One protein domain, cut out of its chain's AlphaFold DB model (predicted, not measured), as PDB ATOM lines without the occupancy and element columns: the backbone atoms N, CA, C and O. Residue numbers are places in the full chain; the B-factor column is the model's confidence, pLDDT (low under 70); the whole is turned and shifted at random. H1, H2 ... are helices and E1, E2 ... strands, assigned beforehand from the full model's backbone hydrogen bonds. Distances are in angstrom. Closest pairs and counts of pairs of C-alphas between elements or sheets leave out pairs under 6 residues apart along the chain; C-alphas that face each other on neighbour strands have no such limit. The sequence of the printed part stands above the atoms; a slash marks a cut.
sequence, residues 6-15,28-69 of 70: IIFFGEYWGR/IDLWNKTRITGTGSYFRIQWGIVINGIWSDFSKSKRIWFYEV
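What this domain is: This is residues 6 to 15 and 28 to 69 of the 70 residues of an uncharacterized protein of Acinetobacter colistiniresistens (UniProt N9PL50). A small antiparallel sheet of three strands has one short helix, H1, set off from it on the side of edge strand E2, and a long loop, residues 48 to 62, swings out from H1 to the far end of the domain and back to E3. The sheet runs E2, E1, E3, with E1, the longest strand, between the other two and bending along its length. The printed part has 52 residues, with three named strands and one named helix in the order E1, E2, H1, E3; the class is mixed, helices and strands. The whole is compact, with a radius of gyration of the C-alphas of 11.2 A, yet elongated in outline, spanning 34 by 20 by 13 A.

How they stand to each other: E1, residues 6 to 13, is the inner strand and bends by 51 degrees at residue 10. E2, residues 28 to 32, is an edge strand antiparallel to E1 at 147 degrees; N 7 and O 29 are 2.9 A apart, within hydrogen-bond range. E3, residues 63 to 68, is the other edge strand, antiparallel to E1 at 166 degrees; N 6 and O 67, at 2.8 A, and N 65 and O 8, at 2.9 A, are within hydrogen-bond range. H1, residues 39 to 47, is not on the sheet. Its closest C-alpha pair with E2 is Asp 29 and Ser 41, 7.9 A apart, while H1 and E1 are apart. Every O i to N i+4 pair inside H1 is within hydrogen-bond range. E2, H1 and E3 form a split strand-helix-strand unit, two strands running the same way with E1 between them in the sheet, and its crossover is right-handed.

Where its parts are: E1 begins at C-alpha 6, (-15.024, -107.350, 128.219), and measures 18.9 A from first to last C-alpha. E2 measures 13.4 A. H1 begins at C-alpha 39, (-6.379, -118.724, 133.316), and measures 12.2 A. E3 measures 16.5 A and ends at C-alpha 68, (-17.325, -101.650, 130.483).

The domain as a whole: The two C-alphas farthest apart are those of Gly 53, in the long loop, and Val 69, at 34.0 A. Residues 16 to 27 are not printed, and C-alphas 15 and 28 are 17.2 A apart across this cut, which lies in the link from E1 to E2. The link from E2 to H1 is short, with 6 residues, and that from H1 to E3 is long, with 15 residues. The mean pLDDT of the printed part is 93.3, and no printed residue is under 70.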
ATOM      1  N   ILE A   6     -15.509-106.459 129.264       98.06
ATOM      2  CA  ILE A   6     -15.024-107.350 128.219       98.06
ATOM      3  C   ILE A   6     -13.825-106.658 127.569       98.06
ATOM      4  O   ILE A   6     -13.885-105.463 127.271       98.06
ATOM      5  N   ILE A   7     -12.740-107.394 127.348       97.25
ATOM      6  CA  ILE A   7     -11.553-106.904 126.647       97.25
ATOM      7  C   ILE A   7     -11.337-107.711 125.370       97.25
ATOM      8  O   ILE A   7     -11.448-108.935 125.373       97.25
ATOM      9  N   PHE A   8     -11.033-107.020 124.277       97.44
ATOM     10  CA  PHE A   8     -10.713-107.613 122.985       97.44
ATOM     11  C   PHE A   8      -9.293-107.236 122.574       97.44
ATOM     12  O   PHE A   8      -8.936-106.061 122.598       97.44
ATOM     13  N   PHE A   9      -8.523-108.236 122.158       96.44
ATOM     14  CA  PHE A   9      -7.216-108.127 121.518       96.44
ATOM     15  C   PHE A   9      -7.391-108.490 120.046       96.44
ATOM     16  O   PHE A   9      -7.795-109.611 119.748       96.44
ATOM     17  N   GLY A  10      -7.135-107.564 119.131       95.56
ATOM     18  CA  GLY A  10      -7.507-107.705 117.725       95.56
ATOM     19  C   GLY A  10      -6.352-107.605 116.743       95.56
ATOM     20  O   GLY A  10      -5.308-107.017 117.032       95.56
ATOM     21  N   GLU A  11      -6.616-108.138 115.551       94.06
ATOM     22  CA  GLU A  11      -5.821-107.978 114.329       94.06
ATOM     23  C   GLU A  11      -4.390-108.518 114.425       94.06
ATOM     24  O   GLU A  11      -3.442-107.926 113.904       94.06
ATOM     25  N   TYR A  12      -4.232-109.651 115.110       91.62
ATOM     26  CA  TYR A  12      -2.916-110.241 115.377       91.62
ATOM     27  C   TYR A  12      -2.788-111.717 115.022       91.62
ATOM     28  O   TYR A  12      -1.684-112.260 115.037       91.62
ATOM     29  N   TRP A  13      -3.903-112.373 114.703       90.81
ATOM     30  CA  TRP A  13      -3.920-113.763 114.269       90.81
ATOM     31  C   TRP A  13      -4.516-113.845 112.865       90.81
ATOM     32  O   TRP A  13      -5.722-113.674 112.692       90.81
ATOM     33  N   GLY A  14      -3.660-114.060 111.869       89.50
ATOM     34  CA  GLY A  14      -4.075-114.223 110.477       89.50
ATOM     35  C   GLY A  14      -4.600-115.630 110.195       89.50
ATOM     36  O   GLY A  14      -4.196-116.598 110.842       89.50
ATOM     37  N   ARG A  15      -5.509-115.744 109.228       85.00
ATOM     38  CA  ARG A  15      -5.868-117.022 108.587       85.00
ATOM     39  C   ARG A  15      -5.003-117.264 107.346       85.00
ATOM     40  O   ARG A  15      -4.400-116.329 106.843       85.00
ATOM     41  N   ILE A  28     -10.986-112.548 122.853       97.00
ATOM     42  CA  ILE A  28     -11.854-111.854 123.808       97.00
ATOM     43  C   ILE A  28     -11.685-112.506 125.178       97.00
ATOM     44  O   ILE A  28     -11.681-113.730 125.287       97.00
ATOM     45  N   ASP A  29     -11.581-111.691 126.224       97.69
ATOM     46  CA  ASP A  29     -11.538-112.146 127.613       97.69
ATOM     47  C   ASP A  29     -12.394-111.241 128.512       97.69
ATOM     48  O   ASP A  29     -12.822-110.156 128.105       97.69
ATOM     49  N   LEU A  30     -12.649-111.672 129.747       97.88
ATOM     50  CA  LEU A  30     -13.329-110.838 130.740       97.88
ATOM     51  C   LEU A  30     -12.299-110.182 131.646       97.88
ATOM     52  O   LEU A  30     -11.319-110.803 132.037       97.88
ATOM     53  N   TRP A  31     -12.548-108.938 132.028       97.50
ATOM     54  CA  TRP A  31     -11.698-108.147 132.903       97.50
ATOM     55  C   TRP A  31     -12.391-107.893 134.239       97.50
ATOM     56  O   TRP A  31     -13.485-107.325 134.306       97.50
ATOM     57  N   ASN A  32     -11.723-108.274 135.326       96.06
ATOM     58  CA  ASN A  32     -12.283-108.249 136.676       96.06
ATOM     59  C   ASN A  32     -11.763-107.088 137.542       96.06
ATOM     60  O   ASN A  32     -11.729-107.212 138.766       96.06
ATOM     61  N   LYS A  33     -11.372-105.969 136.916       95.25
ATOM     62  CA  LYS A  33     -10.719-104.780 137.511       95.25
ATOM     63  C   LYS A  33      -9.205-104.878 137.667       95.25
ATOM     64  O   LYS A  33      -8.555-103.838 137.616       95.25
ATOM     65  N   THR A  34      -8.643-106.070 137.851       94.12
ATOM     66  CA  THR A  34      -7.196-106.235 138.085       94.12
ATOM     67  C   THR A  34      -6.503-107.035 136.996       94.12
ATOM     68  O   THR A  34      -5.332-106.786 136.717       94.12
ATOM     69  N   ARG A  35      -7.208-107.992 136.386       94.25
ATOM     70  CA  ARG A  35      -6.674-108.867 135.344       94.25
ATOM     71  C   ARG A  35      -7.780-109.433 134.459       94.25
ATOM     72  O   ARG A  35      -8.970-109.321 134.762       94.25
ATOM     73  N   ILE A  36      -7.359-110.093 133.388       96.12
ATOM     74  CA  ILE A  36      -8.222-110.998 132.632       96.12
ATOM     75  C   ILE A  36      -8.527-112.271 133.432       96.12
ATOM     76  O   ILE A  36      -7.722-112.681 134.275       96.12
ATOM     77  N   THR A  37      -9.691-112.880 133.213       97.06
ATOM     78  CA  THR A  37     -10.165-114.007 134.032       97.06
ATOM     79  C   THR A  37      -9.815-115.373 133.459       97.06
ATOM     80  O   THR A  37      -9.688-116.321 134.237       97.06
ATOM     81  N   GLY A  38      -9.625-115.499 132.142       95.50
ATOM     82  CA  GLY A  38      -9.159-116.739 131.526       95.50
ATOM     83  C   GLY A  38      -7.776-117.126 132.049       95.50
ATOM     84  O   GLY A  38      -6.815-116.385 131.860       95.50
ATOM     85  N   THR A  39      -7.644-118.289 132.693       92.88
ATOM     86  CA  THR A  39      -6.379-118.724 133.316       92.88
ATOM     87  C   THR A  39      -5.245-118.811 132.299       92.88
ATOM     88  O   THR A  39      -4.197-118.206 132.506       92.88
ATOM     89  N   GLY A  40      -5.458-119.494 131.171       92.00
ATOM     90  CA  GLY A  40      -4.452-119.617 130.110       92.00
ATOM     91  C   GLY A  40      -4.033-118.265 129.525       92.00
ATOM     92  O   GLY A  40      -2.840-117.991 129.397       92.00
ATOM     93  N   SER A  41      -5.000-117.395 129.227       92.62
ATOM     94  CA  SER A  41      -4.741-116.035 128.742       92.62
ATOM     95  C   SER A  41      -3.963-115.219 129.770       92.62
ATOM     96  O   SER A  41      -2.985-114.563 129.421       92.62
ATOM     97  N   TYR A  42      -4.362-115.293 131.045       94.62
ATOM     98  CA  TYR A  42      -3.710-114.591 132.145       94.62
ATOM     99  C   TYR A  42      -2.246-114.998 132.262       94.62
ATOM    100  O   TYR A  42      -1.385-114.124 132.265       94.62
ATOM    101  N   PHE A  43      -1.949-116.302 132.282       94.44
ATOM    102  CA  PHE A  43      -0.566-116.779 132.328       94.44
ATOM    103  C   PHE A  43       0.243-116.304 131.111       94.44
ATOM    104  O   PHE A  43       1.373-115.840 131.245       94.44
ATOM    105  N   ARG A  44      -0.339-116.359 129.913       93.69
ATOM    106  CA  ARG A  44       0.362-115.936 128.695       93.69
ATOM    107  C   ARG A  44       0.660-114.441 128.677       93.69
ATOM    108  O   ARG A  44       1.780-114.059 128.363       93.69
ATOM    109  N   ILE A  45      -0.303-113.604 129.055       92.94
ATOM    110  CA  ILE A  45      -0.157-112.144 129.031       92.94
ATOM    111  C   ILE A  45       0.719-111.647 130.187       92.94
ATOM    112  O   ILE A  45       1.597-110.819 129.968       92.94
ATOM    113  N   GLN A  46       0.532-112.169 131.401       93.25
ATOM    114  CA  GLN A  46       1.259-111.713 132.592       93.25
ATOM    115  C   GLN A  46       2.770-111.989 132.513       93.25
ATOM    116  O   GLN A  46       3.553-111.205 133.046       93.25
ATOM    117  N   TRP A  47       3.170-113.090 131.869       93.19
ATOM    118  CA  TRP A  47       4.572-113.513 131.754       93.19
ATOM    119  C   TRP A  47       5.133-113.440 130.326       93.19
ATOM    120  O   TRP A  47       6.261-113.869 130.101       93.19
ATOM    121  N   GLY A  48       4.375-112.913 129.360       89.81
ATOM    122  CA  GLY A  48       4.822-112.798 127.967       89.81
ATOM    123  C   GLY A  48       5.129-114.145 127.302       89.81
ATOM    124  O   GLY A  48       6.063-114.245 126.511       89.81
ATOM    125  N   ILE A  49       4.382-115.201 127.639       91.69
ATOM    126  CA  ILE A  49       4.634-116.553 127.124       91.69
ATOM    127  C   ILE A  49       4.082-116.673 125.700       91.69
ATOM    128  O   ILE A  49       2.865-116.691 125.486       91.69
ATOM    129  N   VAL A  50       4.994-116.834 124.741       90.88
ATOM    130  CA  VAL A  50       4.699-117.065 123.323       90.88
ATOM    131  C   VAL A  50       5.403-118.339 122.871       90.88
ATOM    132  O   VAL A  50       6.618-118.471 123.007       90.88
ATOM    133  N   ILE A  51       4.635-119.283 122.325       88.31
ATOM    134  CA  ILE A  51       5.158-120.525 121.748       88.31
ATOM    135  C   ILE A  51       4.809-120.521 120.262       88.31
ATOM    136  O   ILE A  51       3.685-120.856 119.876       88.31
ATOM    137  N   ASN A  52       5.772-120.104 119.438       84.69
ATOM    138  CA  ASN A  52       5.597-119.980 117.991       84.69
ATOM    139  C   ASN A  52       5.126-121.307 117.375       84.69
ATOM    140  O   ASN A  52       5.694-122.362 117.649       84.69
ATOM    141  N   GLY A  53       4.076-121.246 116.553       81.81
ATOM    142  CA  GLY A  53       3.491-122.410 115.877       81.81
ATOM    143  C   GLY A  53       2.514-123.238 116.721       81.81
ATOM    144  O   GLY A  53       1.816-124.077 116.165       81.81
ATOM    145  N   ILE A  54       2.416-122.991 118.033       85.94
ATOM    146  CA  ILE A  54       1.435-123.652 118.912       85.94
ATOM    147  C   ILE A  54       0.373-122.654 119.373       85.94
ATOM    148  O   ILE A  54      -0.817-122.964 119.367       85.94
ATOM    149  N   TRP A  55       0.791-121.448 119.763       86.00
ATOM    150  CA  TRP A  55      -0.088-120.416 120.302       86.00
ATOM    151  C   TRP A  55       0.024-119.099 119.548       86.00
ATOM    152  O   TRP A  55       1.051-118.765 118.961       86.00
ATOM    153  N   SER A  56      -1.054-118.323 119.639       88.00
ATOM    154  CA  SER A  56      -1.114-116.945 119.169       88.00
ATOM    155  C   SER A  56      -0.202-116.019 119.974       88.00
ATOM    156  O   SER A  56       0.097-116.272 121.143       88.00
ATOM    157  N   ASP A  57       0.255-114.933 119.360       91.00
ATOM    158  CA  ASP A  57       1.094-113.947 120.037       91.00
ATOM    159  C   ASP A  57       0.284-112.689 120.355       91.00
ATOM    160  O   ASP A  57       0.095-111.822 119.503       91.00
ATOM    161  N   PHE A  58      -0.182-112.580 121.602       92.19
ATOM    162  CA  PHE A  58      -0.950-111.425 122.071       92.19
ATOM    163  C   PHE A  58      -0.195-110.097 121.927       92.19
ATOM    164  O   PHE A  58      -0.841-109.058 121.788       92.19
ATOM    165  N   SER A  59       1.144-110.104 121.940       90.31
ATOM    166  CA  SER A  59       1.950-108.881 121.817       90.31
ATOM    167  C   SER A  59       1.837-108.234 120.434       90.31
ATOM    168  O   SER A  59       2.061-107.035 120.298       90.31
ATOM    169  N   LYS A  60       1.402-109.000 119.425       92.19
ATOM    170  CA  LYS A  60       1.159-108.513 118.062       92.19
ATOM    171  C   LYS A  60      -0.213-107.851 117.877       92.19
ATOM    172  O   LYS A  60      -0.550-107.475 116.758       92.19
ATOM    173  N   SER A  61      -1.008-107.707 118.943       94.19
ATOM    174  CA  SER A  61      -2.304-107.008 118.921       94.19
ATOM    175  C   SER A  61      -2.164-105.598 118.361       94.19
ATOM    176  O   SER A  61      -1.553-104.738 118.990       94.19
ATOM    177  N   LYS A  62      -2.778-105.335 117.204       94.62
ATOM    178  CA  LYS A  62      -2.805-103.985 116.612       94.62
ATOM    179  C   LYS A  62      -3.903-103.124 117.224       94.62
ATOM    180  O   LYS A  62      -3.845-101.898 117.155       94.62
ATOM    181  N   ARG A  63      -4.913-103.757 117.830       94.56
ATOM    182  CA  ARG A  63      -6.024-103.080 118.506       94.56
ATOM    183  C   ARG A  63      -6.348-103.740 119.833       94.56
ATOM    184  O   ARG A  63      -6.375-104.964 119.931       94.56
ATOM    185  N   ILE A  64      -6.644-102.913 120.834       95.88
ATOM    186  CA  ILE A  64      -7.184-103.354 122.119       95.88
ATOM    187  C   ILE A  64      -8.427-102.524 122.417       95.88
ATOM    188  O   ILE A  64      -8.349-101.297 122.501       95.88
ATOM    189  N   TRP A  65      -9.569-103.187 122.574       97.19
ATOM    190  CA  TRP A  65     -10.837-102.545 122.921       97.19
ATOM    191  C   TRP A  65     -11.321-103.020 124.284       97.19
ATOM    192  O   TRP A  65     -11.189-104.192 124.628       97.19
ATOM    193  N   PHE A  66     -11.904-102.101 125.049       97.69
ATOM    194  CA  PHE A  66     -12.468-102.383 126.361       97.69
ATOM    195  C   PHE A  66     -13.916-101.908 126.418       97.69
ATOM    196  O   PHE A  66     -14.201-100.735 126.176       97.69
ATOM    197  N   TYR A  67     -14.813-102.814 126.789       97.75
ATOM    198  CA  TYR A  67     -16.237-102.554 126.947       97.75
ATOM    199  C   TYR A  67     -16.605-102.729 128.413       97.75
ATOM    200  O   TYR A  67     -16.559-103.834 128.949       97.75
ATOM    201  N   GLU A  68     -16.942-101.628 129.074       97.56
ATOM    202  CA  GLU A  68     -17.325-101.650 130.483       97.56
ATOM    203  C   GLU A  68     -18.655-102.385 130.691       97.56
ATOM    204  O   GLU A  68     -19.625-102.147 129.973       97.56
ATOM    205  N   VAL A  69     -18.701-103.236 131.716       96.69
ATOM    206  CA  VAL A  69     -19.908-103.922 132.193       96.69
ATOM    207  C   VAL A  69     -20.174-103.456 133.622       96.69
ATOM    208  O   VAL A  69     -19.269-103.520 134.463       96.69
TER     209      VAL A  69